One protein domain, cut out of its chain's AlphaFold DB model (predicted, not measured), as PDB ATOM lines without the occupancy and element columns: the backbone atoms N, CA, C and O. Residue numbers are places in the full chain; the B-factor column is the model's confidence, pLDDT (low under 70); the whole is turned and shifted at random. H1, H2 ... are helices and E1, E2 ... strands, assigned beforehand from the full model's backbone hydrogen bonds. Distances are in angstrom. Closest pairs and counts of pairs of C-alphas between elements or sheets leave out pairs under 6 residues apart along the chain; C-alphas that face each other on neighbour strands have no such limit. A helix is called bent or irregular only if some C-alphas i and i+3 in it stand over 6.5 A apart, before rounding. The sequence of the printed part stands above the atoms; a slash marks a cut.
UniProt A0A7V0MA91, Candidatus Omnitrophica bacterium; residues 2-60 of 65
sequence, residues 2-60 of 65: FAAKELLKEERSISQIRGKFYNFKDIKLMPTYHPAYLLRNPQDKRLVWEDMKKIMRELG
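This is residues 2 to 60 of the 65 residues of a protein of Candidatus Omnitrophica bacterium (UniProt A0A7V0MA91). A flat, open V: the long helix H4 makes one arm, the other arm is H3, the extended residues 30 to 34 and the two-stranded hairpin E1 and E2 at its far end, and the two arms join at the turn from H3 into H4. The short helices H1 and H2 lie outside the V, on the side of the second arm away from H4. The printed part has 59 residues with four named helices and two named strands, in the order H1, H2, E1, E2, H3, H4; the one sheet, E1 - E2, is antiparallel, and the class is mostly helix. By its radius of gyration of the C-alphas, 11.7 A, the whole is compact, and the C-alphas span 33 by 30 by 16 A.

E1, residues 22 to 24, and E2, residues 27 to 29, form a hairpin, antiparallel with 133 degrees between their directions. The C-alphas of residues 23 and 28 face each other at 4.9 A. N 22 and O 29 are within hydrogen-bond range at 2.8 A, as are N 24 and O 27 at 2.9 A. H1, residues 2 to 8, has its closest C-alpha to E1 at Leu 7, 7.4 A from that of Phe 24. H2, residues 14 to 17, is close to H1 but not clearly touching, the closest C-alphas being those of Ala 4 and Ile 14, 7.5 A apart. H3, residues 35 to 40, and H4, residues 42 to 58, are close but not clearly touching, the closest C-alphas being those of Leu 38 and Lys 45 at 6.1 A. They run opposite ways at a shallow tilt of 28 degrees. H4 is apart from H1, H2, E1 and E2. Every O i to N i+4 pair is within hydrogen-bond range in H1, against 1 of 2 in H3 and 11 of 13 in H4; H2 is too short for such a pair.

E1 measures 6.4 A from first to last C-alpha and E2 6.2 A. H1 measures 10.4 A and begins at C-alpha 2, (-39.641, 12.608, -19.817). H2 measures 5.3 A and H3 9.1 A. H4, 25.6 A long, runs from C-alpha 42 at (-29.905, -2.466, -28.852) to C-alpha 58 at (-21.712, 21.065, -34.678). It is neither bent nor irregular, but only just: C-alphas 43 and 46 are 6.5 A apart.

The two C-alphas farthest apart are those of Asp 26 and Arg 40, at 33.6 A. The printed part, residues 2 to 60, has no cut, and its five links are tight. The mean pLDDT of the printed part is 81.8; residues 2 to 12 are under 70.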
ATOM      1  N   PHE A   2     -39.288  11.476 -20.689       61.72
ATOM      2  CA  PHE A   2     -39.641  12.608 -19.817       61.72
ATOM      3  C   PHE A   2     -38.882  13.920 -20.129       61.72
ATOM      4  O   PHE A   2     -39.510  14.942 -20.372       61.72
ATOM      5  N   ALA A   3     -37.550  13.878 -20.257       61.16
ATOM      6  CA  ALA A   3     -36.728  15.086 -20.446       61.16
ATOM      7  C   ALA A   3     -37.031  15.895 -21.726       61.16
ATOM      8  O   ALA A   3     -37.010  17.120 -21.700       61.16
ATOM      9  N   ALA A   4     -37.323  15.226 -22.849       59.09
ATOM     10  CA  ALA A   4     -37.613  15.913 -24.110       59.09
ATOM     11  C   ALA A   4     -38.982  16.612 -24.087       59.09
ATOM     12  O   ALA A   4     -39.110  17.703 -24.630       59.09
ATOM     13  N   LYS A   5     -39.981  16.005 -23.428       60.00
ATOM     14  CA  LYS A   5     -41.320  16.592 -23.293       60.00
ATOM     15  C   LYS A   5     -41.306  17.838 -22.411       60.00
ATOM     16  O   LYS A   5     -41.895  18.840 -22.796       60.00
ATOM     17  N   GLU A   6     -40.584  17.801 -21.293       61.53
ATOM     18  CA  GLU A   6     -40.516  18.946 -20.376       61.53
ATOM     19  C   GLU A   6     -39.759  20.144 -20.950       61.53
ATOM     20  O   GLU A   6     -40.167  21.291 -20.780       61.53
ATOM     21  N   LEU A   7     -38.668  19.897 -21.678       60.59
ATOM     22  CA  LEU A   7     -37.863  20.987 -22.229       60.59
ATOM     23  C   LEU A   7     -38.474  21.600 -23.495       60.59
ATOM     24  O   LEU A   7     -38.385  22.809 -23.682       60.59
ATOM     25  N   LEU A   8     -39.099  20.796 -24.361       60.53
ATOM     26  CA  LEU A   8     -39.634  21.282 -25.642       60.53
ATOM     27  C   LEU A   8     -41.131  21.610 -25.601       60.53
ATOM     28  O   LEU A   8     -41.633  22.186 -26.561       60.53
ATOM     29  N   LYS A   9     -41.844  21.257 -24.517       61.22
ATOM     30  CA  LYS A   9     -43.317  21.337 -24.417       61.22
ATOM     31  C   LYS A   9     -44.032  20.725 -25.628       61.22
ATOM     32  O   LYS A   9     -45.100  21.177 -26.029       61.22
ATOM     33  N   GLU A  10     -43.430  19.708 -26.238       59.78
ATOM     34  CA  GLU A  10     -43.894  19.151 -27.503       59.78
ATOM     35  C   GLU A  10     -44.405  17.719 -27.297       59.78
ATOM     36  O   GLU A  10     -43.691  16.850 -26.794       59.78
ATOM     37  N   GLU A  11     -45.662  17.465 -27.678       60.00
ATOM     38  CA  GLU A  11     -46.319  16.157 -27.502       60.00
ATOM     39  C   GLU A  11     -45.844  15.086 -28.496       60.00
ATOM     40  O   GLU A  11     -46.181  13.906 -28.364       60.00
ATOM     41  N   ARG A  12     -45.037  15.481 -29.487       68.38
ATOM     42  CA  ARG A  12     -44.541  14.590 -30.538       68.38
ATOM     43  C   ARG A  12     -43.656  13.490 -29.954       68.38
ATOM     44  O   ARG A  12     -42.914  13.672 -28.987       68.38
ATOM     45  N   SER A  13     -43.735  12.311 -30.559       75.81
ATOM     46  CA  SER A  13     -42.968  11.150 -30.111       75.81
ATOM     47  C   SER A  13     -41.458  11.373 -30.279       75.81
ATOM     48  O   SER A  13     -41.012  12.068 -31.194       75.81
ATOM     49  N   ILE A  14     -40.643  10.751 -29.414       75.75
ATOM     50  CA  ILE A  14     -39.173  10.901 -29.448       75.75
ATOM     51  C   ILE A  14     -38.578  10.518 -30.813       75.75
ATOM     52  O   ILE A  14     -37.598  11.115 -31.244       75.75
ATOM     53  N   SER A  15     -39.197   9.571 -31.522       78.12
ATOM     54  CA  SER A  15     -38.802   9.152 -32.870       78.12
ATOM     55  C   SER A  15     -38.960  10.258 -33.918       78.12
ATOM     56  O   SER A  15     -38.206  10.271 -34.886       78.12
ATOM     57  N   GLN A  16     -39.883  11.206 -33.729       78.50
ATOM     58  CA  GLN A  16     -40.135  12.309 -34.667       78.50
ATOM     59  C   GLN A  16     -39.236  13.529 -34.423       78.50
ATOM     60  O   GLN A  16     -38.934  14.274 -35.362       78.50
ATOM     61  N   ILE A  17     -38.830  13.742 -33.167       82.81
ATOM     62  CA  ILE A  17     -38.045  14.914 -32.744       82.81
ATOM     63  C   ILE A  17     -36.544  14.625 -32.630       82.81
ATOM     64  O   ILE A  17     -35.734  15.547 -32.625       82.81
ATOM     65  N   ARG A  18     -36.130  13.358 -32.544       86.69
ATOM     66  CA  ARG A  18     -34.708  13.016 -32.424       86.69
ATOM     67  C   ARG A  18     -33.882  13.438 -33.641       86.69
ATOM     68  O   ARG A  18     -34.364  13.461 -34.773       86.69
ATOM     69  N   GLY A  19     -32.603  13.723 -33.407       84.19
ATOM     70  CA  GLY A  19     -31.630  13.983 -34.475       84.19
ATOM     71  C   GLY A  19     -31.815  15.303 -35.227       84.19
ATOM     72  O   GLY A  19     -31.173  15.500 -36.269       84.19
ATOM     73  N   LYS A  20     -32.668  16.188 -34.703       87.00
ATOM     74  CA  LYS A  20     -32.838  17.587 -35.107       87.00
ATOM     75  C   LYS A  20     -32.354  18.494 -33.975       87.00
ATOM     76  O   LYS A  20     -32.465  18.134 -32.805       87.00
ATOM     77  N   PHE A  21     -31.806  19.648 -34.337       88.88
ATOM     78  CA  PHE A  21     -31.464  20.687 -33.371       88.88
ATOM     79  C   PHE A  21     -32.681  21.570 -33.110       88.88
ATOM     80  O   PHE A  21     -33.384  21.963 -34.039       88.88
ATOM     81  N   TYR A  22     -32.885  21.893 -31.844       86.25
ATOM     82  CA  TYR A  22     -33.893  22.813 -31.346       86.25
ATOM     83  C   TYR A  22     -33.195  23.902 -30.544       86.25
ATOM     84  O   TYR A  22     -32.143  23.654 -29.962       86.25
ATOM     85  N   ASN A  23     -33.783  25.090 -30.480       84.56
ATOM     86  CA  ASN A  23     -33.289  26.145 -29.604       84.56
ATOM     87  C   ASN A  23     -34.099  26.145 -28.315       84.56
ATOM     88  O   ASN A  23     -35.318  26.305 -28.337       84.56
ATOM     89  N   PHE A  24     -33.411  25.984 -27.192       81.88
ATOM     90  CA  PHE A  24     -33.983  26.137 -25.867       81.88
ATOM     91  C   PHE A  24     -33.194  27.212 -25.127       81.88
ATOM     92  O   PHE A  24     -32.044  26.980 -24.764       81.88
ATOM     93  N   LYS A  25     -33.803  28.389 -24.920       83.12
ATOM     94  CA  LYS A  25     -33.167  29.543 -24.250       83.12
ATOM     95  C   LYS A  25     -31.776  29.865 -24.828       83.12
ATOM     96  O   LYS A  25     -30.791  29.869 -24.101       83.12
ATOM     97  N   ASP A  26     -31.710  30.029 -26.150       84.50
ATOM     98  CA  ASP A  26     -30.482  30.298 -26.923       84.50
ATOM     99  C   ASP A  26     -29.413  29.187 -26.906       84.50
ATOM    100  O   ASP A  26     -28.325  29.351 -27.454       84.50
ATOM    101  N   ILE A  27     -29.736  28.013 -26.355       86.50
ATOM    102  CA  ILE A  27     -28.869  26.832 -26.358       86.50
ATOM    103  C   ILE A  27     -29.397  25.817 -27.374       86.50
ATOM    104  O   ILE A  27     -30.583  25.468 -27.377       86.50
ATOM    105  N   LYS A  28     -28.502  25.294 -28.221       87.25
ATOM    106  CA  LYS A  28     -28.825  24.203 -29.149       87.25
ATOM    107  C   LYS A  28     -29.032  22.902 -28.375       87.25
ATOM    108  O   LYS A  28     -28.112  22.375 -27.755       87.25
ATOM    109  N   LEU A  29     -30.237  22.358 -28.458       87.94
ATOM    110  CA  LEU A  29     -30.658  21.104 -27.849       87.94
ATOM    111  C   LEU A  29     -30.922  20.066 -28.942       87.94
ATOM    112  O   LEU A  29     -31.642  20.334 -29.899       87.94
ATOM    113  N   MET A  30     -30.390  18.854 -28.785       89.12
ATOM    114  CA  MET A  30     -30.726  17.719 -29.648       89.12
ATOM    115  C   MET A  30     -31.303  16.575 -28.806       89.12
ATOM    116  O   MET A  30     -30.560  15.926 -28.067       89.12
ATOM    117  N   PRO A  31     -32.613  16.293 -28.906       88.75
ATOM    118  CA  PRO A  31     -33.210  15.122 -28.277       88.75
ATOM    119  C   PRO A  31     -32.654  13.820 -28.864       88.75
ATOM    120  O   PRO A  31     -32.469  13.694 -30.075       88.75
ATOM    121  N   THR A  32     -32.454  12.816 -28.009       89.06
ATOM    122  CA  THR A  32     -32.084  11.455 -28.420       89.06
ATOM    123  C   THR A  32     -32.726  10.398 -27.511       89.06
ATOM    124  O   THR A  32     -33.444  10.728 -26.560       89.06
ATOM    125  N   TYR A  33     -32.523   9.114 -27.815       87.81
ATOM    126  CA  TYR A  33     -33.081   8.026 -27.014       87.81
ATOM    127  C   TYR A  33     -32.409   7.924 -25.642       87.81
ATOM    128  O   TYR A  33     -31.197   8.061 -25.497       87.81
ATOM    129  N   HIS A  34     -33.213   7.623 -24.624       86.19
ATOM    130  CA  HIS A  34     -32.714   7.408 -23.269       86.19
ATOM    131  C   HIS A  34     -31.897   6.102 -23.193       86.19
ATOM    132  O   HIS A  34     -32.346   5.099 -23.752       86.19
ATOM    133  N   PRO A  35     -30.780   6.037 -22.441       84.62
ATOM    134  CA  PRO A  35     -29.962   4.824 -22.340       84.62
ATOM    135  C   PRO A  35     -30.752   3.568 -21.942       84.62
ATOM    136  O   PRO A  35     -30.612   2.524 -22.568       84.62
ATOM    137  N   ALA A  36     -31.679   3.685 -20.984       85.62
ATOM    138  CA  ALA A  36     -32.553   2.573 -20.584       85.62
ATOM    139  C   ALA A  36     -33.440   2.018 -21.723       85.62
ATOM    140  O   ALA A  36     -33.823   0.853 -21.687       85.62
ATOM    141  N   TYR A  37     -33.774   2.827 -22.738       84.94
ATOM    142  CA  TYR A  37     -34.478   2.349 -23.933       84.94
ATOM    143  C   TYR A  37     -33.547   1.523 -24.830       84.94
ATOM    144  O   TYR A  37     -33.949   0.465 -25.306       84.94
ATOM    145  N   LEU A  38     -32.289   1.947 -24.980       86.38
ATOM    146  CA  LEU A  38     -31.276   1.240 -25.774       86.38
ATOM    147  C   LEU A  38     -30.843  -0.094 -25.160       86.38
ATOM    148  O   LEU A  38     -30.395  -0.978 -25.882       86.38
ATOM    149  N   LEU A  39     -30.958  -0.246 -23.836       86.81
ATOM    150  CA  LEU A  39     -30.726  -1.533 -23.173       86.81
ATOM    151  C   LEU A  39     -31.766  -2.581 -23.589       86.81
ATOM    152  O   LEU A  39     -31.433  -3.755 -23.701       86.81
ATOM    153  N   ARG A  40     -33.007  -2.152 -23.849       87.50
ATOM    154  CA  ARG A  40     -34.094  -3.023 -24.318       87.50
ATOM    155  C   ARG A  40     -34.106  -3.186 -25.838       87.50
ATOM    156  O   ARG A  40     -34.460  -4.250 -26.322       87.50
ATOM    157  N   ASN A  41     -33.691  -2.153 -26.575       84.56
ATOM    158  CA  ASN A  41     -33.654  -2.128 -28.039       84.56
ATOM    159  C   ASN A  41     -32.241  -1.773 -28.532       84.56
ATOM    160  O   ASN A  41     -31.966  -0.628 -28.900       84.56
ATOM    161  N   PRO A  42     -31.303  -2.735 -28.529       87.81
ATOM    162  CA  PRO A  42     -29.905  -2.466 -28.852       87.81
ATOM    163  C   PRO A  42     -29.674  -2.048 -30.310       87.81
ATOM    164  O   PRO A  42     -28.673  -1.387 -30.589       87.81
ATOM    165  N   GLN A  43     -30.586  -2.377 -31.230       89.19
ATOM    166  CA  GLN A  43     -30.473  -1.983 -32.641       89.19
ATOM    167  C   GLN A  43     -30.538  -0.458 -32.832       89.19
ATOM    168  O   GLN A  43     -29.840   0.102 -33.681       89.19
ATOM    169  N   ASP A  44     -31.254   0.241 -31.950       87.94
ATOM    170  CA  ASP A  44     -31.412   1.696 -32.001       87.94
ATOM    171  C   ASP A  44     -30.171   2.459 -31.516       87.94
ATOM    172  O   ASP A  44     -30.096   3.683 -31.633       87.94
ATOM    173  N   LYS A  45     -29.134   1.763 -31.024       87.25
ATOM    174  CA  LYS A  45     -27.845   2.398 -30.692       87.25
ATOM    175  C   LYS A  45     -27.229   3.090 -31.905       87.25
ATOM    176  O   LYS A  45     -26.618   4.147 -31.755       87.25
ATOM    177  N   ARG A  46     -27.419   2.530 -33.107       89.44
ATOM    178  CA  ARG A  46     -26.940   3.144 -34.353       89.44
ATOM    179  C   ARG A  46     -27.566   4.517 -34.573       89.44
ATOM    180  O   ARG A  46     -26.864   5.449 -34.955       89.44
ATOM    181  N   LEU A  47     -28.856   4.642 -34.278       88.81
ATOM    182  CA  LEU A  47     -29.591   5.892 -34.400       88.81
ATOM    183  C   LEU A  47     -28.984   6.955 -33.471       88.81
ATOM    184  O   LEU A  47     -28.618   8.038 -33.926       88.81
ATOM    185  N   VAL A  48     -28.778   6.627 -32.193       90.19
ATOM    186  CA  VAL A  48     -28.153   7.554 -31.229       90.19
ATOM    187  C   VAL A  48     -26.730   7.928 -31.637       90.19
ATOM    188  O   VAL A  48     -26.334   9.083 -31.515       90.19
ATOM    189  N   TRP A  49     -25.968   6.988 -32.192       90.06
ATOM    190  CA  TRP A  49     -24.628   7.274 -32.702       90.06
ATOM    191  C   TRP A  49     -24.628   8.279 -33.863       90.06
ATOM    192  O   TRP A  49     -23.713   9.093 -33.996       90.06
ATOM    193  N   GLU A  50     -25.651   8.258 -34.716       90.69
ATOM    194  CA  GLU A  50     -25.825   9.260 -35.770       90.69
ATOM    195  C   GLU A  50     -26.152  10.647 -35.217       90.69
ATOM    196  O   GLU A  50     -25.611  11.631 -35.726       90.69
ATOM    197  N   ASP A  51     -26.948  10.731 -34.148       90.44
ATOM    198  CA  ASP A  51     -27.206  11.993 -33.442       90.44
ATOM    199  C   ASP A  51     -25.911  12.552 -32.842       90.44
ATOM    200  O   ASP A  51     -25.561  13.707 -33.080       90.44
ATOM    201  N   MET A  52     -25.133  11.709 -32.156       89.50
ATOM    202  CA  MET A  52     -23.853  12.112 -31.563       89.50
ATOM    203  C   MET A  52     -22.869  12.616 -32.618       89.50
ATOM    204  O   MET A  52     -22.242  13.653 -32.430       89.50
ATOM    205  N   LYS A  53     -22.781  11.951 -33.777       89.94
ATOM    206  CA  LYS A  53     -21.951  12.426 -34.894       89.94
ATOM    207  C   LYS A  53     -22.370  13.813 -35.390       89.94
ATOM    208  O   LYS A  53     -21.499  14.597 -35.760       89.94
ATOM    209  N   LYS A  54     -23.668  14.132 -35.412       90.44
ATOM    210  CA  LYS A  54     -24.146  15.484 -35.758       90.44
ATOM    211  C   LYS A  54     -23.731  16.503 -34.697       90.44
ATOM    212  O   LYS A  54     -23.224  17.555 -35.062       90.44
ATOM    213  N   ILE A  55     -23.876  16.165 -33.414       89.75
ATOM    214  CA  ILE A  55     -23.442  17.014 -32.293       89.75
ATOM    215  C   ILE A  55     -21.934  17.275 -32.362       89.75
ATOM    216  O   ILE A  55     -21.504  18.416 -32.257       89.75
ATOM    217  N   MET A  56     -21.118  16.249 -32.609       88.94
ATOM    218  CA  MET A  56     -19.665  16.405 -32.734       88.94
ATOM    219  C   MET A  56     -19.272  17.321 -33.897       88.94
ATOM    220  O   MET A  56     -18.363  18.134 -33.740       88.94
ATOM    221  N   ARG A  57     -19.955  17.214 -35.048       88.69
ATOM    222  CA  ARG A  57     -19.746  18.134 -36.178       88.69
ATOM    223  C   ARG A  57     -20.113  19.567 -35.810       88.69
ATOM    224  O   ARG A  57     -19.351  20.468 -36.131       88.69
ATOM    225  N   GLU A  58     -21.244  19.752 -35.133       87.81
ATOM    226  CA  GLU A  58     -21.712  21.065 -34.678       87.81
ATOM    227  C   GLU A  58     -20.734  21.706 -33.684       87.81
ATOM    228  O   GLU A  58     -20.449  22.894 -33.765       87.81
ATOM    229  N   LEU A  59     -20.154  20.903 -32.790       87.12
ATOM    230  CA  LEU A  59     -19.142  21.340 -31.828       87.12
ATOM    231  C   LEU A  59     -17.732  21.467 -32.437       87.12
ATOM    232  O   LEU A  59     -16.786  21.788 -31.721       87.12
ATOM    233  N   GLY A  60     -17.550  21.175 -33.730       86.44
ATOM    234  CA  GLY A  60     -16.242  21.225 -34.394       86.44
ATOM    235  C   GLY A  60     -15.224  20.202 -33.871       86.44
ATOM    236  O   GLY A  60     -14.023  20.344 -34.117       86.44
TER     237      GLY A  60